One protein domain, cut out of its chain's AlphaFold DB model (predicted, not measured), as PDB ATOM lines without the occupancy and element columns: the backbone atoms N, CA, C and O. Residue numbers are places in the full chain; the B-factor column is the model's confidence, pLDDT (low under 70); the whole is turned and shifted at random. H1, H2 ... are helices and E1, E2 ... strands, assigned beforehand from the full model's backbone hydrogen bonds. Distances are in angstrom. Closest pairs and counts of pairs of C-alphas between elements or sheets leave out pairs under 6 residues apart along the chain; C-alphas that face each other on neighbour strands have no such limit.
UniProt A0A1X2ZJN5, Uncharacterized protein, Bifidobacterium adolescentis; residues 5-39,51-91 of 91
ATOM      1  N   ARG A   5     225.589 245.304 260.903       93.94
ATOM      2  CA  ARG A   5     226.723 244.430 261.191       93.94
ATOM      3  C   ARG A   5     227.273 243.787 259.919       93.94
ATOM      4  O   ARG A   5     228.479 243.820 259.724       93.94
ATOM      5  N   ASP A   6     226.400 243.298 259.038       94.75
ATOM      6  CA  ASP A   6     226.816 242.682 257.768       94.75
ATOM      7  C   ASP A   6     227.494 243.703 256.846       94.75
ATOM      8  O   ASP A   6     228.460 243.391 256.158       94.75
ATOM      9  N   LEU A   7     226.982 244.939 256.831       91.38
ATOM     10  CA  LEU A   7     227.566 246.031 256.049       91.38
ATOM     11  C   LEU A   7     228.914 246.479 256.621       91.38
ATOM     12  O   LEU A   7     229.835 246.759 255.859       91.38
ATOM     13  N   ALA A   8     229.032 246.538 257.950       91.94
ATOM     14  CA  ALA A   8     230.266 246.892 258.642       91.94
ATOM     15  C   ALA A   8     231.365 245.854 258.379       91.94
ATOM     16  O   ALA A   8     232.486 246.223 258.042       91.94
ATOM     17  N   GLU A   9     231.020 244.566 258.454       93.50
ATOM     18  CA  GLU A   9     231.929 243.461 258.145       93.50
ATOM     19  C   GLU A   9     232.387 243.495 256.682       93.50
ATOM     20  O   GLU A   9     233.580 243.400 256.409       93.50
ATOM     21  N   GLU A  10     231.467 243.713 255.738       93.06
ATOM     22  CA  GLU A  10     231.808 243.789 254.314       93.06
ATOM     23  C   GLU A  10     232.675 245.005 253.953       93.06
ATOM     24  O   GLU A  10     233.511 244.925 253.047       93.06
ATOM     25  N   ALA A  11     232.449 246.145 254.603       87.81
ATOM     26  CA  ALA A  11     233.230 247.355 254.371       87.81
ATOM     27  C   ALA A  11     234.510 247.418 255.223       87.81
ATOM     28  O   ALA A  11     235.330 248.298 254.986       87.81
ATOM     29  N   GLY A  12     234.701 246.510 256.186       91.69
ATOM     30  CA  GLY A  12     235.850 246.530 257.095       91.69
ATOM     31  C   GLY A  12     235.844 247.708 258.079       91.69
ATOM     32  O   GLY A  12     236.906 248.147 258.511       91.69
ATOM     33  N   VAL A  13     234.666 248.230 258.432       91.44
ATOM     34  CA  VAL A  13     234.492 249.419 259.290       91.44
ATOM     35  C   VAL A  13     233.642 249.109 260.523       91.44
ATOM     36  O   VAL A  13     233.153 247.995 260.701       91.44
ATOM     37  N   THR A  14     233.442 250.093 261.404       94.06
ATOM     38  CA  THR A  14     232.571 249.926 262.574       94.06
ATOM     39  C   THR A  14     231.088 250.080 262.230       94.06
ATOM     40  O   THR A  14     230.700 250.724 261.251       94.06
ATOM     41  N   VAL A  15     230.225 249.522 263.082       94.56
ATOM     42  CA  VAL A  15     228.767 249.685 262.962       94.56
ATOM     43  C   VAL A  15     228.362 251.155 263.123       94.56
ATOM     44  O   VAL A  15     227.411 251.599 262.478       94.56
ATOM     45  N   GLU A  16     229.084 251.936 263.934       93.56
ATOM     46  CA  GLU A  16     228.866 253.381 264.061       93.56
ATOM     47  C   GLU A  16     229.114 254.118 262.741       93.56
ATOM     48  O   GLU A  16     228.297 254.960 262.370       93.56
ATOM     49  N   ALA A  17     230.177 253.767 262.005       90.19
ATOM     50  CA  ALA A  17     230.471 254.359 260.698       90.19
ATOM     51  C   ALA A  17     229.359 254.054 259.680       90.19
ATOM     52  O   ALA A  17     228.891 254.948 258.976       90.19
ATOM     53  N   VAL A  18     228.853 252.814 259.667       91.94
ATOM     54  CA  VAL A  18     227.693 252.437 258.840       91.94
ATOM     55  C   VAL A  18     226.452 253.232 259.227       91.94
ATOM     56  O   VAL A  18     225.732 253.710 258.352       91.94
ATOM     57  N   ARG A  19     226.180 253.391 260.527       93.12
ATOM     58  CA  ARG A  19     225.011 254.134 261.017       93.12
ATOM     59  C   ARG A  19     225.070 255.608 260.616       93.12
ATOM     60  O   ARG A  19     224.049 256.160 260.208       93.12
ATOM     61  N   ASP A  20     226.237 256.226 260.727       91.25
ATOM     62  CA  ASP A  20     226.462 257.616 260.333       91.25
ATOM     63  C   ASP A  20     226.308 257.796 258.812       91.25
ATOM     64  O   ASP A  20     225.507 258.623 258.369       91.25
ATOM     65  N   ALA A  21     226.945 256.937 258.006       89.75
ATOM     66  CA  ALA A  21     226.797 256.940 256.549       89.75
ATOM     67  C   ALA A  21     225.342 256.701 256.109       89.75
ATOM     68  O   ALA A  21     224.832 257.387 255.225       89.75
ATOM     69  N   MET A  22     224.629 255.785 256.772       91.31
ATOM     70  CA  MET A  22     223.197 255.577 256.562       91.31
ATOM     71  C   MET A  22     222.403 256.847 256.859       91.31
ATOM     72  O   MET A  22     221.546 257.213 256.057       91.31
ATOM     73  N   GLY A  23     222.680 257.541 257.966       90.50
ATOM     74  CA  GLY A  23     222.024 258.802 258.327       90.50
ATOM     75  C   GLY A  23     222.215 259.916 257.293       90.50
ATOM     76  O   GLY A  23     221.326 260.746 257.124       90.50
ATOM     77  N   ARG A  24     223.333 259.889 256.562       89.38
ATOM     78  CA  ARG A  24     223.679 260.853 255.502       89.38
ATOM     79  C   ARG A  24     223.293 260.395 254.095       89.38
ATOM     80  O   ARG A  24     223.530 261.124 253.132       89.38
ATOM     81  N   ALA A  25     222.733 259.194 253.963       90.62
ATOM     82  CA  ALA A  25     222.312 258.654 252.681       90.62
ATOM     83  C   ALA A  25     220.976 259.263 252.246       90.62
ATOM     84  O   ALA A  25     219.971 259.169 252.957       90.62
ATOM     85  N   GLU A  26     220.951 259.819 251.042       91.56
ATOM     86  CA  GLU A  26     219.786 260.467 250.458       91.56
ATOM     87  C   GLU A  26     219.470 259.928 249.067       91.56
ATOM     88  O   GLU A  26     220.328 259.389 248.365       91.56
ATOM     89  N   ARG A  27     218.210 260.096 248.668       92.12
ATOM     90  CA  ARG A  27     217.755 259.768 247.324       92.12
ATOM     91  C   ARG A  27     217.994 260.972 246.416       92.12
ATOM     92  O   ARG A  27     217.519 262.063 246.720       92.12
ATOM     93  N   HIS A  28     218.689 260.760 245.309       89.06
ATOM     94  CA  HIS A  28     219.017 261.784 244.328       89.06
ATOM     95  C   HIS A  28     218.451 261.412 242.956       89.06
ATOM     96  O   HIS A  28     218.467 260.245 242.561       89.06
ATOM     97  N   GLU A  29     217.929 262.405 242.242       89.75
ATOM     98  CA  GLU A  29     217.322 262.233 240.925       89.75
ATOM     99  C   GLU A  29     218.246 262.852 239.881       89.75
ATOM    100  O   GLU A  29     218.503 264.054 239.902       89.75
ATOM    101  N   ILE A  30     218.766 262.018 238.982       86.25
ATOM    102  CA  ILE A  30     219.658 262.441 237.906       86.25
ATOM    103  C   ILE A  30     218.819 262.561 236.633       86.25
ATOM    104  O   ILE A  30     218.397 261.534 236.088       86.25
ATOM    105  N   PRO A  31     218.538 263.785 236.154       88.62
ATOM    106  CA  PRO A  31     217.815 263.965 234.909       88.62
ATOM    107  C   PRO A  31     218.673 263.495 233.734       88.62
ATOM    108  O   PRO A  31     219.857 263.820 233.636       88.62
ATOM    109  N   TYR A  32     218.065 262.777 232.800       83.25
ATOM    110  CA  TYR A  32     218.673 262.430 231.523       83.25
ATOM    111  C   TYR A  32     217.658 262.563 230.391       83.25
ATOM    112  O   TYR A  32     216.443 262.549 230.594       83.25
ATOM    113  N   THR A  33     218.164 262.715 229.170       85.06
ATOM    114  CA  THR A  33     217.308 262.739 227.983       85.06
ATOM    115  C   THR A  33     217.085 261.313 227.505       85.06
ATOM    116  O   THR A  33     218.034 260.635 227.110       85.06
ATOM    117  N   ARG A  34     215.834 260.856 227.522       81.19
ATOM    118  CA  ARG A  34     215.442 259.567 226.951       81.19
ATOM    119  C   ARG A  34     214.866 259.794 225.560       81.19
ATOM    120  O   ARG A  34     213.867 260.492 225.409       81.19
ATOM    121  N   MET A  35     215.497 259.200 224.548       77.00
ATOM    122  CA  MET A  35     214.997 259.219 223.172       77.00
ATOM    123  C   MET A  35     214.173 257.963 222.893       77.00
ATOM    124  O   MET A  35     214.630 256.845 223.133       77.00
ATOM    125  N   TYR A  36     212.961 258.148 222.374       67.69
ATOM    126  CA  TYR A  36     212.129 257.060 221.867       67.69
ATOM    127  C   TYR A  36     212.338 256.900 220.362       67.69
ATOM    128  O   TYR A  36     211.606 257.475 219.554       67.69
ATOM    129  N   ASP A  37     213.342 256.107 220.002       63.34
ATOM    130  CA  ASP A  37     213.628 255.702 218.624       63.34
ATOM    131  C   ASP A  37     213.293 254.216 218.467       63.34
ATOM    132  O   ASP A  37     214.174 253.360 218.426       63.34
ATOM    133  N   ASP A  38     212.002 253.874 218.463       59.12
ATOM    134  CA  ASP A  38     211.590 252.471 218.353       59.12
ATOM    135  C   ASP A  38     210.708 252.219 217.130       59.12
ATOM    136  O   ASP A  38     209.498 252.011 217.213       59.12
ATOM    137  N   PHE A  39     211.339 252.263 215.946       55.47
ATOM    138  CA  PHE A  39     210.716 251.813 214.691       55.47
ATOM    139  C   PHE A  39     210.615 250.279 214.672       55.47
ATOM    140  O   PHE A  39     209.860 249.727 213.875       55.47
ATOM    141  N   TYR A  51     207.035 259.113 217.828       55.78
ATOM    142  CA  TYR A  51     208.353 258.907 217.227       55.78
ATOM    143  C   TYR A  51     209.226 260.167 217.297       55.78
ATOM    144  O   TYR A  51     208.709 261.270 217.120       55.78
ATOM    145  N   GLY A  52     210.531 260.018 217.555       59.75
ATOM    146  CA  GLY A  52     211.468 261.149 217.610       59.75
ATOM    147  C   GLY A  52     211.230 262.103 218.787       59.75
ATOM    148  O   GLY A  52     211.703 263.240 218.768       59.75
ATOM    149  N   ARG A  53     210.478 261.670 219.811       65.69
ATOM    150  CA  ARG A  53     210.297 262.453 221.037       65.69
ATOM    151  C   ARG A  53     211.452 262.193 221.994       65.69
ATOM    152  O   ARG A  53     211.731 261.048 222.353       65.69
ATOM    153  N   ALA A  54     212.069 263.282 222.428       73.12
ATOM    154  CA  ALA A  54     212.888 263.317 223.623       73.12
ATOM    155  C   ALA A  54     211.990 263.645 224.822       73.12
ATOM    156  O   ALA A  54     211.180 264.571 224.754       73.12
ATOM    157  N   GLU A  55     212.137 262.902 225.913       78.56
ATOM    158  CA  GLU A  55     211.597 263.293 227.214       78.56
ATOM    159  C   GLU A  55     212.727 263.464 228.231       78.56
ATOM    160  O   GLU A  55     213.771 262.811 228.141       78.56
ATOM    161  N   THR A  56     212.506 264.337 229.215       82.62
ATOM    162  CA  THR A  56     213.324 264.356 230.427       82.62
ATOM    163  C   THR A  56     212.865 263.211 231.318       82.62
ATOM    164  O   THR A  56     211.769 263.252 231.876       82.62
ATOM    165  N   ALA A  57     213.705 262.191 231.430       86.69
ATOM    166  CA  ALA A  57     213.544 261.094 232.371       86.69
ATOM    167  C   ALA A  57     214.483 261.303 233.567       86.69
ATOM    168  O   ALA A  57     215.395 262.128 233.517       86.69
ATOM    169  N   TYR A  58     214.261 260.552 234.641       85.62
ATOM    170  CA  TYR A  58     215.073 260.630 235.850       85.62
ATOM    171  C   TYR A  58     215.548 259.238 236.236       85.62
ATOM    172  O   TYR A  58     214.749 258.305 236.328       85.62
ATOM    173  N   ASP A  59     216.848 259.105 236.474       87.56
ATOM    174  CA  ASP A  59     217.399 257.973 237.201       87.56
ATOM    175  C   ASP A  59     217.366 258.297 238.691       87.56
ATOM    176  O   ASP A  59     217.836 259.347 239.127       87.56
ATOM    177  N   VAL A  60     216.805 257.389 239.484       89.25
ATOM    178  CA  VAL A  60     216.785 257.517 240.940       89.25
ATOM    179  C   VAL A  60     217.950 256.713 241.498       89.25
ATOM    180  O   VAL A  60     218.007 255.492 241.329       89.25
ATOM    181  N   VAL A  61     218.870 257.397 242.168       92.00
ATOM    182  CA  VAL A  61     220.023 256.794 242.841       92.00
ATOM    183  C   VAL A  61     220.038 257.177 244.315       92.00
ATOM    184  O   VAL A  61     219.348 258.096 244.753       92.00
ATOM    185  N   TRP A  62     220.830 256.458 245.094       93.50
ATOM    186  CA  TRP A  62     221.186 256.821 246.454       93.50
ATOM    187  C   TRP A  62     222.610 257.351 246.475       93.50
ATOM    188  O   TRP A  62     223.481 256.781 245.822       93.50
ATOM    189  N   VAL A  63     222.847 258.413 247.234       91.75
ATOM    190  CA  VAL A  63     224.177 258.993 247.455       91.75
ATOM    191  C   VAL A  63     224.384 259.213 248.945       91.75
ATOM    192  O   VAL A  63     223.421 259.439 249.676       91.75
ATOM    193  N   VAL A  64     225.630 259.150 249.407       90.62
ATOM    194  CA  VAL A  64     225.990 259.533 250.778       90.62
ATOM    195  C   VAL A  64     226.645 260.902 250.734       90.62
ATOM    196  O   VAL A  64     227.584 261.120 249.966       90.62
ATOM    197  N   ARG A  65     226.139 261.839 251.539       87.06
ATOM    198  CA  ARG A  65     226.738 263.170 251.661       87.06
ATOM    199  C   ARG A  65     227.851 263.195 252.703       87.06
ATOM    200  O   ARG A  65     227.749 262.562 253.754       87.06
ATOM    201  N   ASP A  66     228.891 263.970 252.424       82.44
ATOM    202  CA  ASP A  66     229.895 264.332 253.417       82.44
ATOM    203  C   ASP A  66     229.331 265.341 254.436       82.44
ATOM    204  O   ASP A  66     228.207 265.840 254.324       82.44
ATOM    205  N   GLN A  67     230.131 265.661 255.451       75.94
ATOM    206  CA  GLN A  67     229.780 266.620 256.506       75.94
ATOM    207  C   GLN A  67     229.542 268.060 256.015       75.94
ATOM    208  O   GLN A  67     229.018 268.883 256.762       75.94
ATOM    209  N   TRP A  68     229.909 268.373 254.769       77.25
ATOM    210  CA  TRP A  68     229.671 269.663 254.121       77.25
ATOM    211  C   TRP A  68     228.502 269.608 253.126       77.25
ATOM    212  O   TRP A  68     228.242 270.587 252.426       77.25
ATOM    213  N   GLY A  69     227.785 268.483 253.062       72.50
ATOM    214  CA  GLY A  69     226.635 268.288 252.185       72.50
ATOM    215  C   GLY A  69     226.994 267.978 250.732       72.50
ATOM    216  O   GLY A  69     226.101 267.979 249.885       72.50
ATOM    217  N   ARG A  70     228.266 267.711 250.419       77.88
ATOM    218  CA  ARG A  70     228.686 267.306 249.072       77.88
ATOM    219  C   ARG A  70     228.457 265.813 248.905       77.88
ATOM    220  O   ARG A  70     228.694 265.044 249.833       77.88
ATOM    221  N   SER A  71     228.017 265.391 247.725       69.44
ATOM    222  CA  SER A  71     227.976 263.970 247.390       69.44
ATOM    223  C   SER A  71     229.396 263.409 247.406       69.44
ATOM    224  O   SER A  71     230.260 263.899 246.678       69.44
ATOM    225  N   VAL A  72     229.636 262.387 248.221       68.88
ATOM    226  CA  VAL A  72     230.834 261.556 248.082       68.88
ATOM    227  C   VAL A  72     230.652 260.744 246.795       68.88
ATOM    228  O   VAL A  72     229.526 260.344 246.507       68.88
ATOM    229  N   ASP A  73     231.712 260.503 246.010       65.06
ATOM    230  CA  ASP A  73     231.652 259.824 244.688       65.06
ATOM    231  C   ASP A  73     231.144 258.354 244.708       65.06
ATOM    232  O   ASP A  73     231.414 257.577 243.796       65.06
ATOM    233  N   GLY A  74     230.399 257.939 245.735       65.69
ATOM    234  CA  GLY A  74     229.663 256.683 245.799       65.69
ATOM    235  C   GLY A  74     228.167 256.903 245.577       65.69
ATOM    236  O   GLY A  74     227.472 257.435 246.446       65.69
ATOM    237  N   HIS A  75     227.657 256.439 244.434       81.94
ATOM    238  CA  HIS A  75     226.222 256.292 244.194       81.94
ATOM    239  C   HIS A  75     225.831 254.810 244.102       81.94
ATOM    240  O   HIS A  75     226.573 253.987 243.566       81.94
ATOM    241  N   GLY A  76     224.639 254.467 244.583       86.31
ATOM    242  CA  GLY A  76     224.076 253.117 244.512       86.31
ATOM    243  C   GLY A  76     222.665 253.124 243.939       86.31
ATOM    244  O   GLY A  76     221.939 254.109 244.068       86.31
ATOM    245  N   ARG A  77     222.236 252.017 243.328       89.56
ATOM    246  CA  ARG A  77     220.815 251.826 242.982       89.56
ATOM    247  C   ARG A  77     219.993 251.586 244.247       89.56
ATOM    248  O   ARG A  77     218.816 251.938 244.300       89.56
ATOM    249  N   THR A  78     220.629 251.059 245.291       92.06
ATOM    250  CA  THR A  78     220.064 250.949 246.638       92.06
ATOM    251  C   THR A  78     220.833 251.799 247.651       92.06
ATOM    252  O   THR A  78     221.997 252.149 247.455       92.06
ATOM    253  N   ARG A  79     220.179 252.114 248.775       90.25
ATOM    254  CA  ARG A  79     220.801 252.844 249.890       90.25
ATOM    255  C   ARG A  79     222.021 252.111 250.450       90.25
ATOM    256  O   ARG A  79     223.010 252.745 250.788       90.25
ATOM    257  N   GLU A  80     221.946 250.784 250.538       92.56
ATOM    258  CA  GLU A  80     223.028 249.932 251.044       92.56
ATOM    259  C   GLU A  80     224.252 249.973 250.119       92.56
ATOM    260  O   GLU A  80     225.368 250.145 250.600       92.56
ATOM    261  N   GLU A  81     224.045 249.902 248.800       91.62
ATOM    262  CA  GLU A  81     225.124 250.033 247.810       91.62
ATOM    263  C   GLU A  81     225.827 251.388 247.899       91.62
ATOM    264  O   GLU A  81     227.053 251.440 247.878       91.62
ATOM    265  N   ALA A  82     225.063 252.476 248.036       90.56
ATOM    266  CA  ALA A  82     225.629 253.817 248.170       90.56
ATOM    267  C   ALA A  82     226.481 253.948 249.442       90.56
ATOM    268  O   ALA A  82     227.565 254.524 249.408       90.56
ATOM    269  N   VAL A  83     226.016 253.368 250.555       90.19
ATOM    270  CA  VAL A  83     226.749 253.344 251.828       90.19
ATOM    271  C   VAL A  83     228.026 252.517 251.725       90.19
ATOM    272  O   VAL A  83     229.077 252.989 252.146       90.19
ATOM    273  N   LEU A  84     227.980 251.331 251.118       90.94
ATOM    274  CA  LEU A  84     229.178 250.516 250.901       90.94
ATOM    275  C   LEU A  84     230.188 251.215 249.984       90.94
ATOM    276  O   LEU A  84     231.385 251.190 250.265       90.94
ATOM    277  N   ALA A  85     229.717 251.856 248.911       88.69
ATOM    278  CA  ALA A  85     230.567 252.614 247.998       88.69
ATOM    279  C   ALA A  85     231.245 253.800 248.699       88.69
ATOM    280  O   ALA A  85     232.430 254.040 248.480       88.69
ATOM    281  N   ALA A  86     230.517 254.509 249.567       88.25
ATOM    282  CA  ALA A  86     231.068 255.607 250.351       88.25
ATOM    283  C   ALA A  86     232.100 255.121 251.383       88.25
ATOM    284  O   ALA A  86     233.205 255.647 251.435       88.25
ATOM    285  N   LEU A  87     231.781 254.076 252.152       87.50
ATOM    286  CA  LEU A  87     232.652 253.576 253.223       87.50
ATOM    287  C   LEU A  87     233.950 252.951 252.704       87.50
ATOM    288  O   LEU A  87     234.995 253.131 253.315       87.50
ATOM    289  N   ARG A  88     233.911 252.252 251.561       83.69
ATOM    290  CA  ARG A  88     235.111 251.659 250.940       83.69
ATOM    291  C   ARG A  88     236.103 252.685 250.399       83.69
ATOM    292  O   ARG A  88     237.235 252.321 250.114       83.69
ATOM    293  N   ARG A  89     235.678 253.931 250.190       73.00
ATOM    294  CA  ARG A  89     236.577 255.013 249.777       73.00
ATOM    295  C   ARG A  89     237.404 255.539 250.951       73.00
ATOM    296  O   ARG A  89     238.542 255.944 250.741       73.00
ATOM    297  N   ASP A  90     236.800 255.579 252.136       62.97
ATOM    298  CA  ASP A  90     237.390 256.168 253.341       62.97
ATOM    299  C   ASP A  90     238.198 255.150 254.176       62.97
ATOM    300  O   ASP A  90     238.861 255.550 255.135       62.97
ATOM    301  N   ALA A  91     238.126 253.859 253.826       59.06
ATOM    302  CA  ALA A  91     238.892 252.755 254.418       59.06
ATOM    303  C   ALA A  91     240.285 252.612 253.783       59.06
ATOM    304  O   ALA A  91     241.246 252.369 254.548       59.06
TER     305      ALA A  91
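What this domain is: This is residues 5 to 39 and 51 to 91 of the 91 residues of an uncharacterized protein of Bifidobacterium adolescentis (UniProt A0A1X2ZJN5). A long, twisted two-stranded ribbon, E1 paired with E2, reaches out from a small head in which three helices, H1, H2 and H3, cross one another beside the short strand E3. H3 packs on the sheet at the head end of the ribbon, and H1 packs on H2 and H3, away from the sheet. The printed part has 76 residues, with three named helices and three named strands in the order H1 H2 E1 E2 E3 H3; the sheet is E1 - E2 - E3, all antiparallel, and the class is mixed, helices and strands. The whole is loose, with a radius of gyration of the C-alphas of 16.1 A, and the ribbon makes the longest of the three spans, 52 by 26 by 16 A.

Where its parts are: In the sheet, E1 is residues 25 to 36, 32.5 A long, from C-alpha 25 at (222.312, 258.654, 252.681) to C-alpha 36 at (212.129, 257.060, 221.867). E2 is residues 53 to 65, 34.8 A, and E3 is residues 71 to 76, 11.9 A. H3 is residues 79 to 90, 17.3 A, ending with C-alpha 90 at (237.390, 256.168, 253.341). H2 is residues 15 to 23, 12.3 A. H1 is residues 5 to 11, 9.9 A, beginning with C-alpha 5 at (226.723, 244.430, 261.191).

How they stand to each other: The sheet is strongly twisted; E1 bends by 51 degrees at residue 33 and E2 by 57 degrees at residue 62. E1 and E2 are antiparallel at 162 degrees, with N 26 and O 63 at 2.8 A and N 34 and O 55 at 2.9 A within hydrogen-bond range. E2 and E3 form a hairpin, antiparallel at 111 degrees, with N 62 and O 76 at 2.8 A within hydrogen-bond range. H2 and H3 are on one face of the sheet, an arrangement in two layers. H3 has a height over the sheet of 7.3 A; it lies over E3 and only just over E2, with 3 of its C-alphas, and runs slantwise to the strands, at 37 degrees to E3 on the local plane. The closest C-alphas of H3 and E3 are those of Ala 82 and Gly 76, 4.0 A apart. The helices are mostly crossed. H2 and H3 touch, closest at the C-alphas of Ala 21 and Val 83, 5.9 A, at a steep tilt of 60 degrees, opposite ways. H1 touches H2, with C-alphas 8 and 15 closest at 5.4 A, about perpendicular at 87 degrees. H1 touches H3, with C-alphas 11 and 88 closest at 5.8 A, at a steep tilt of 48 degrees, the same way. H1 is not on the sheet and is apart from E1, E2 and E3. In H1 and H2 every O i to N i+4 pair is within hydrogen-bond range; in H3, 6 of 8 are.

The domain as a whole: The two C-alphas farthest apart are those of Thr 14 and Phe 39, 52.7 A. Residues 40 to 50 are not printed, and C-alphas 39 and 51 are 7.9 A apart across this cut, which falls in the link from E1 to E2. The links that are printed whole are tight. The mean pLDDT of the printed part is 83.6; it is under 70 at residues 36 to 39, 51 to 53, 71 to 74 and 90 to 91.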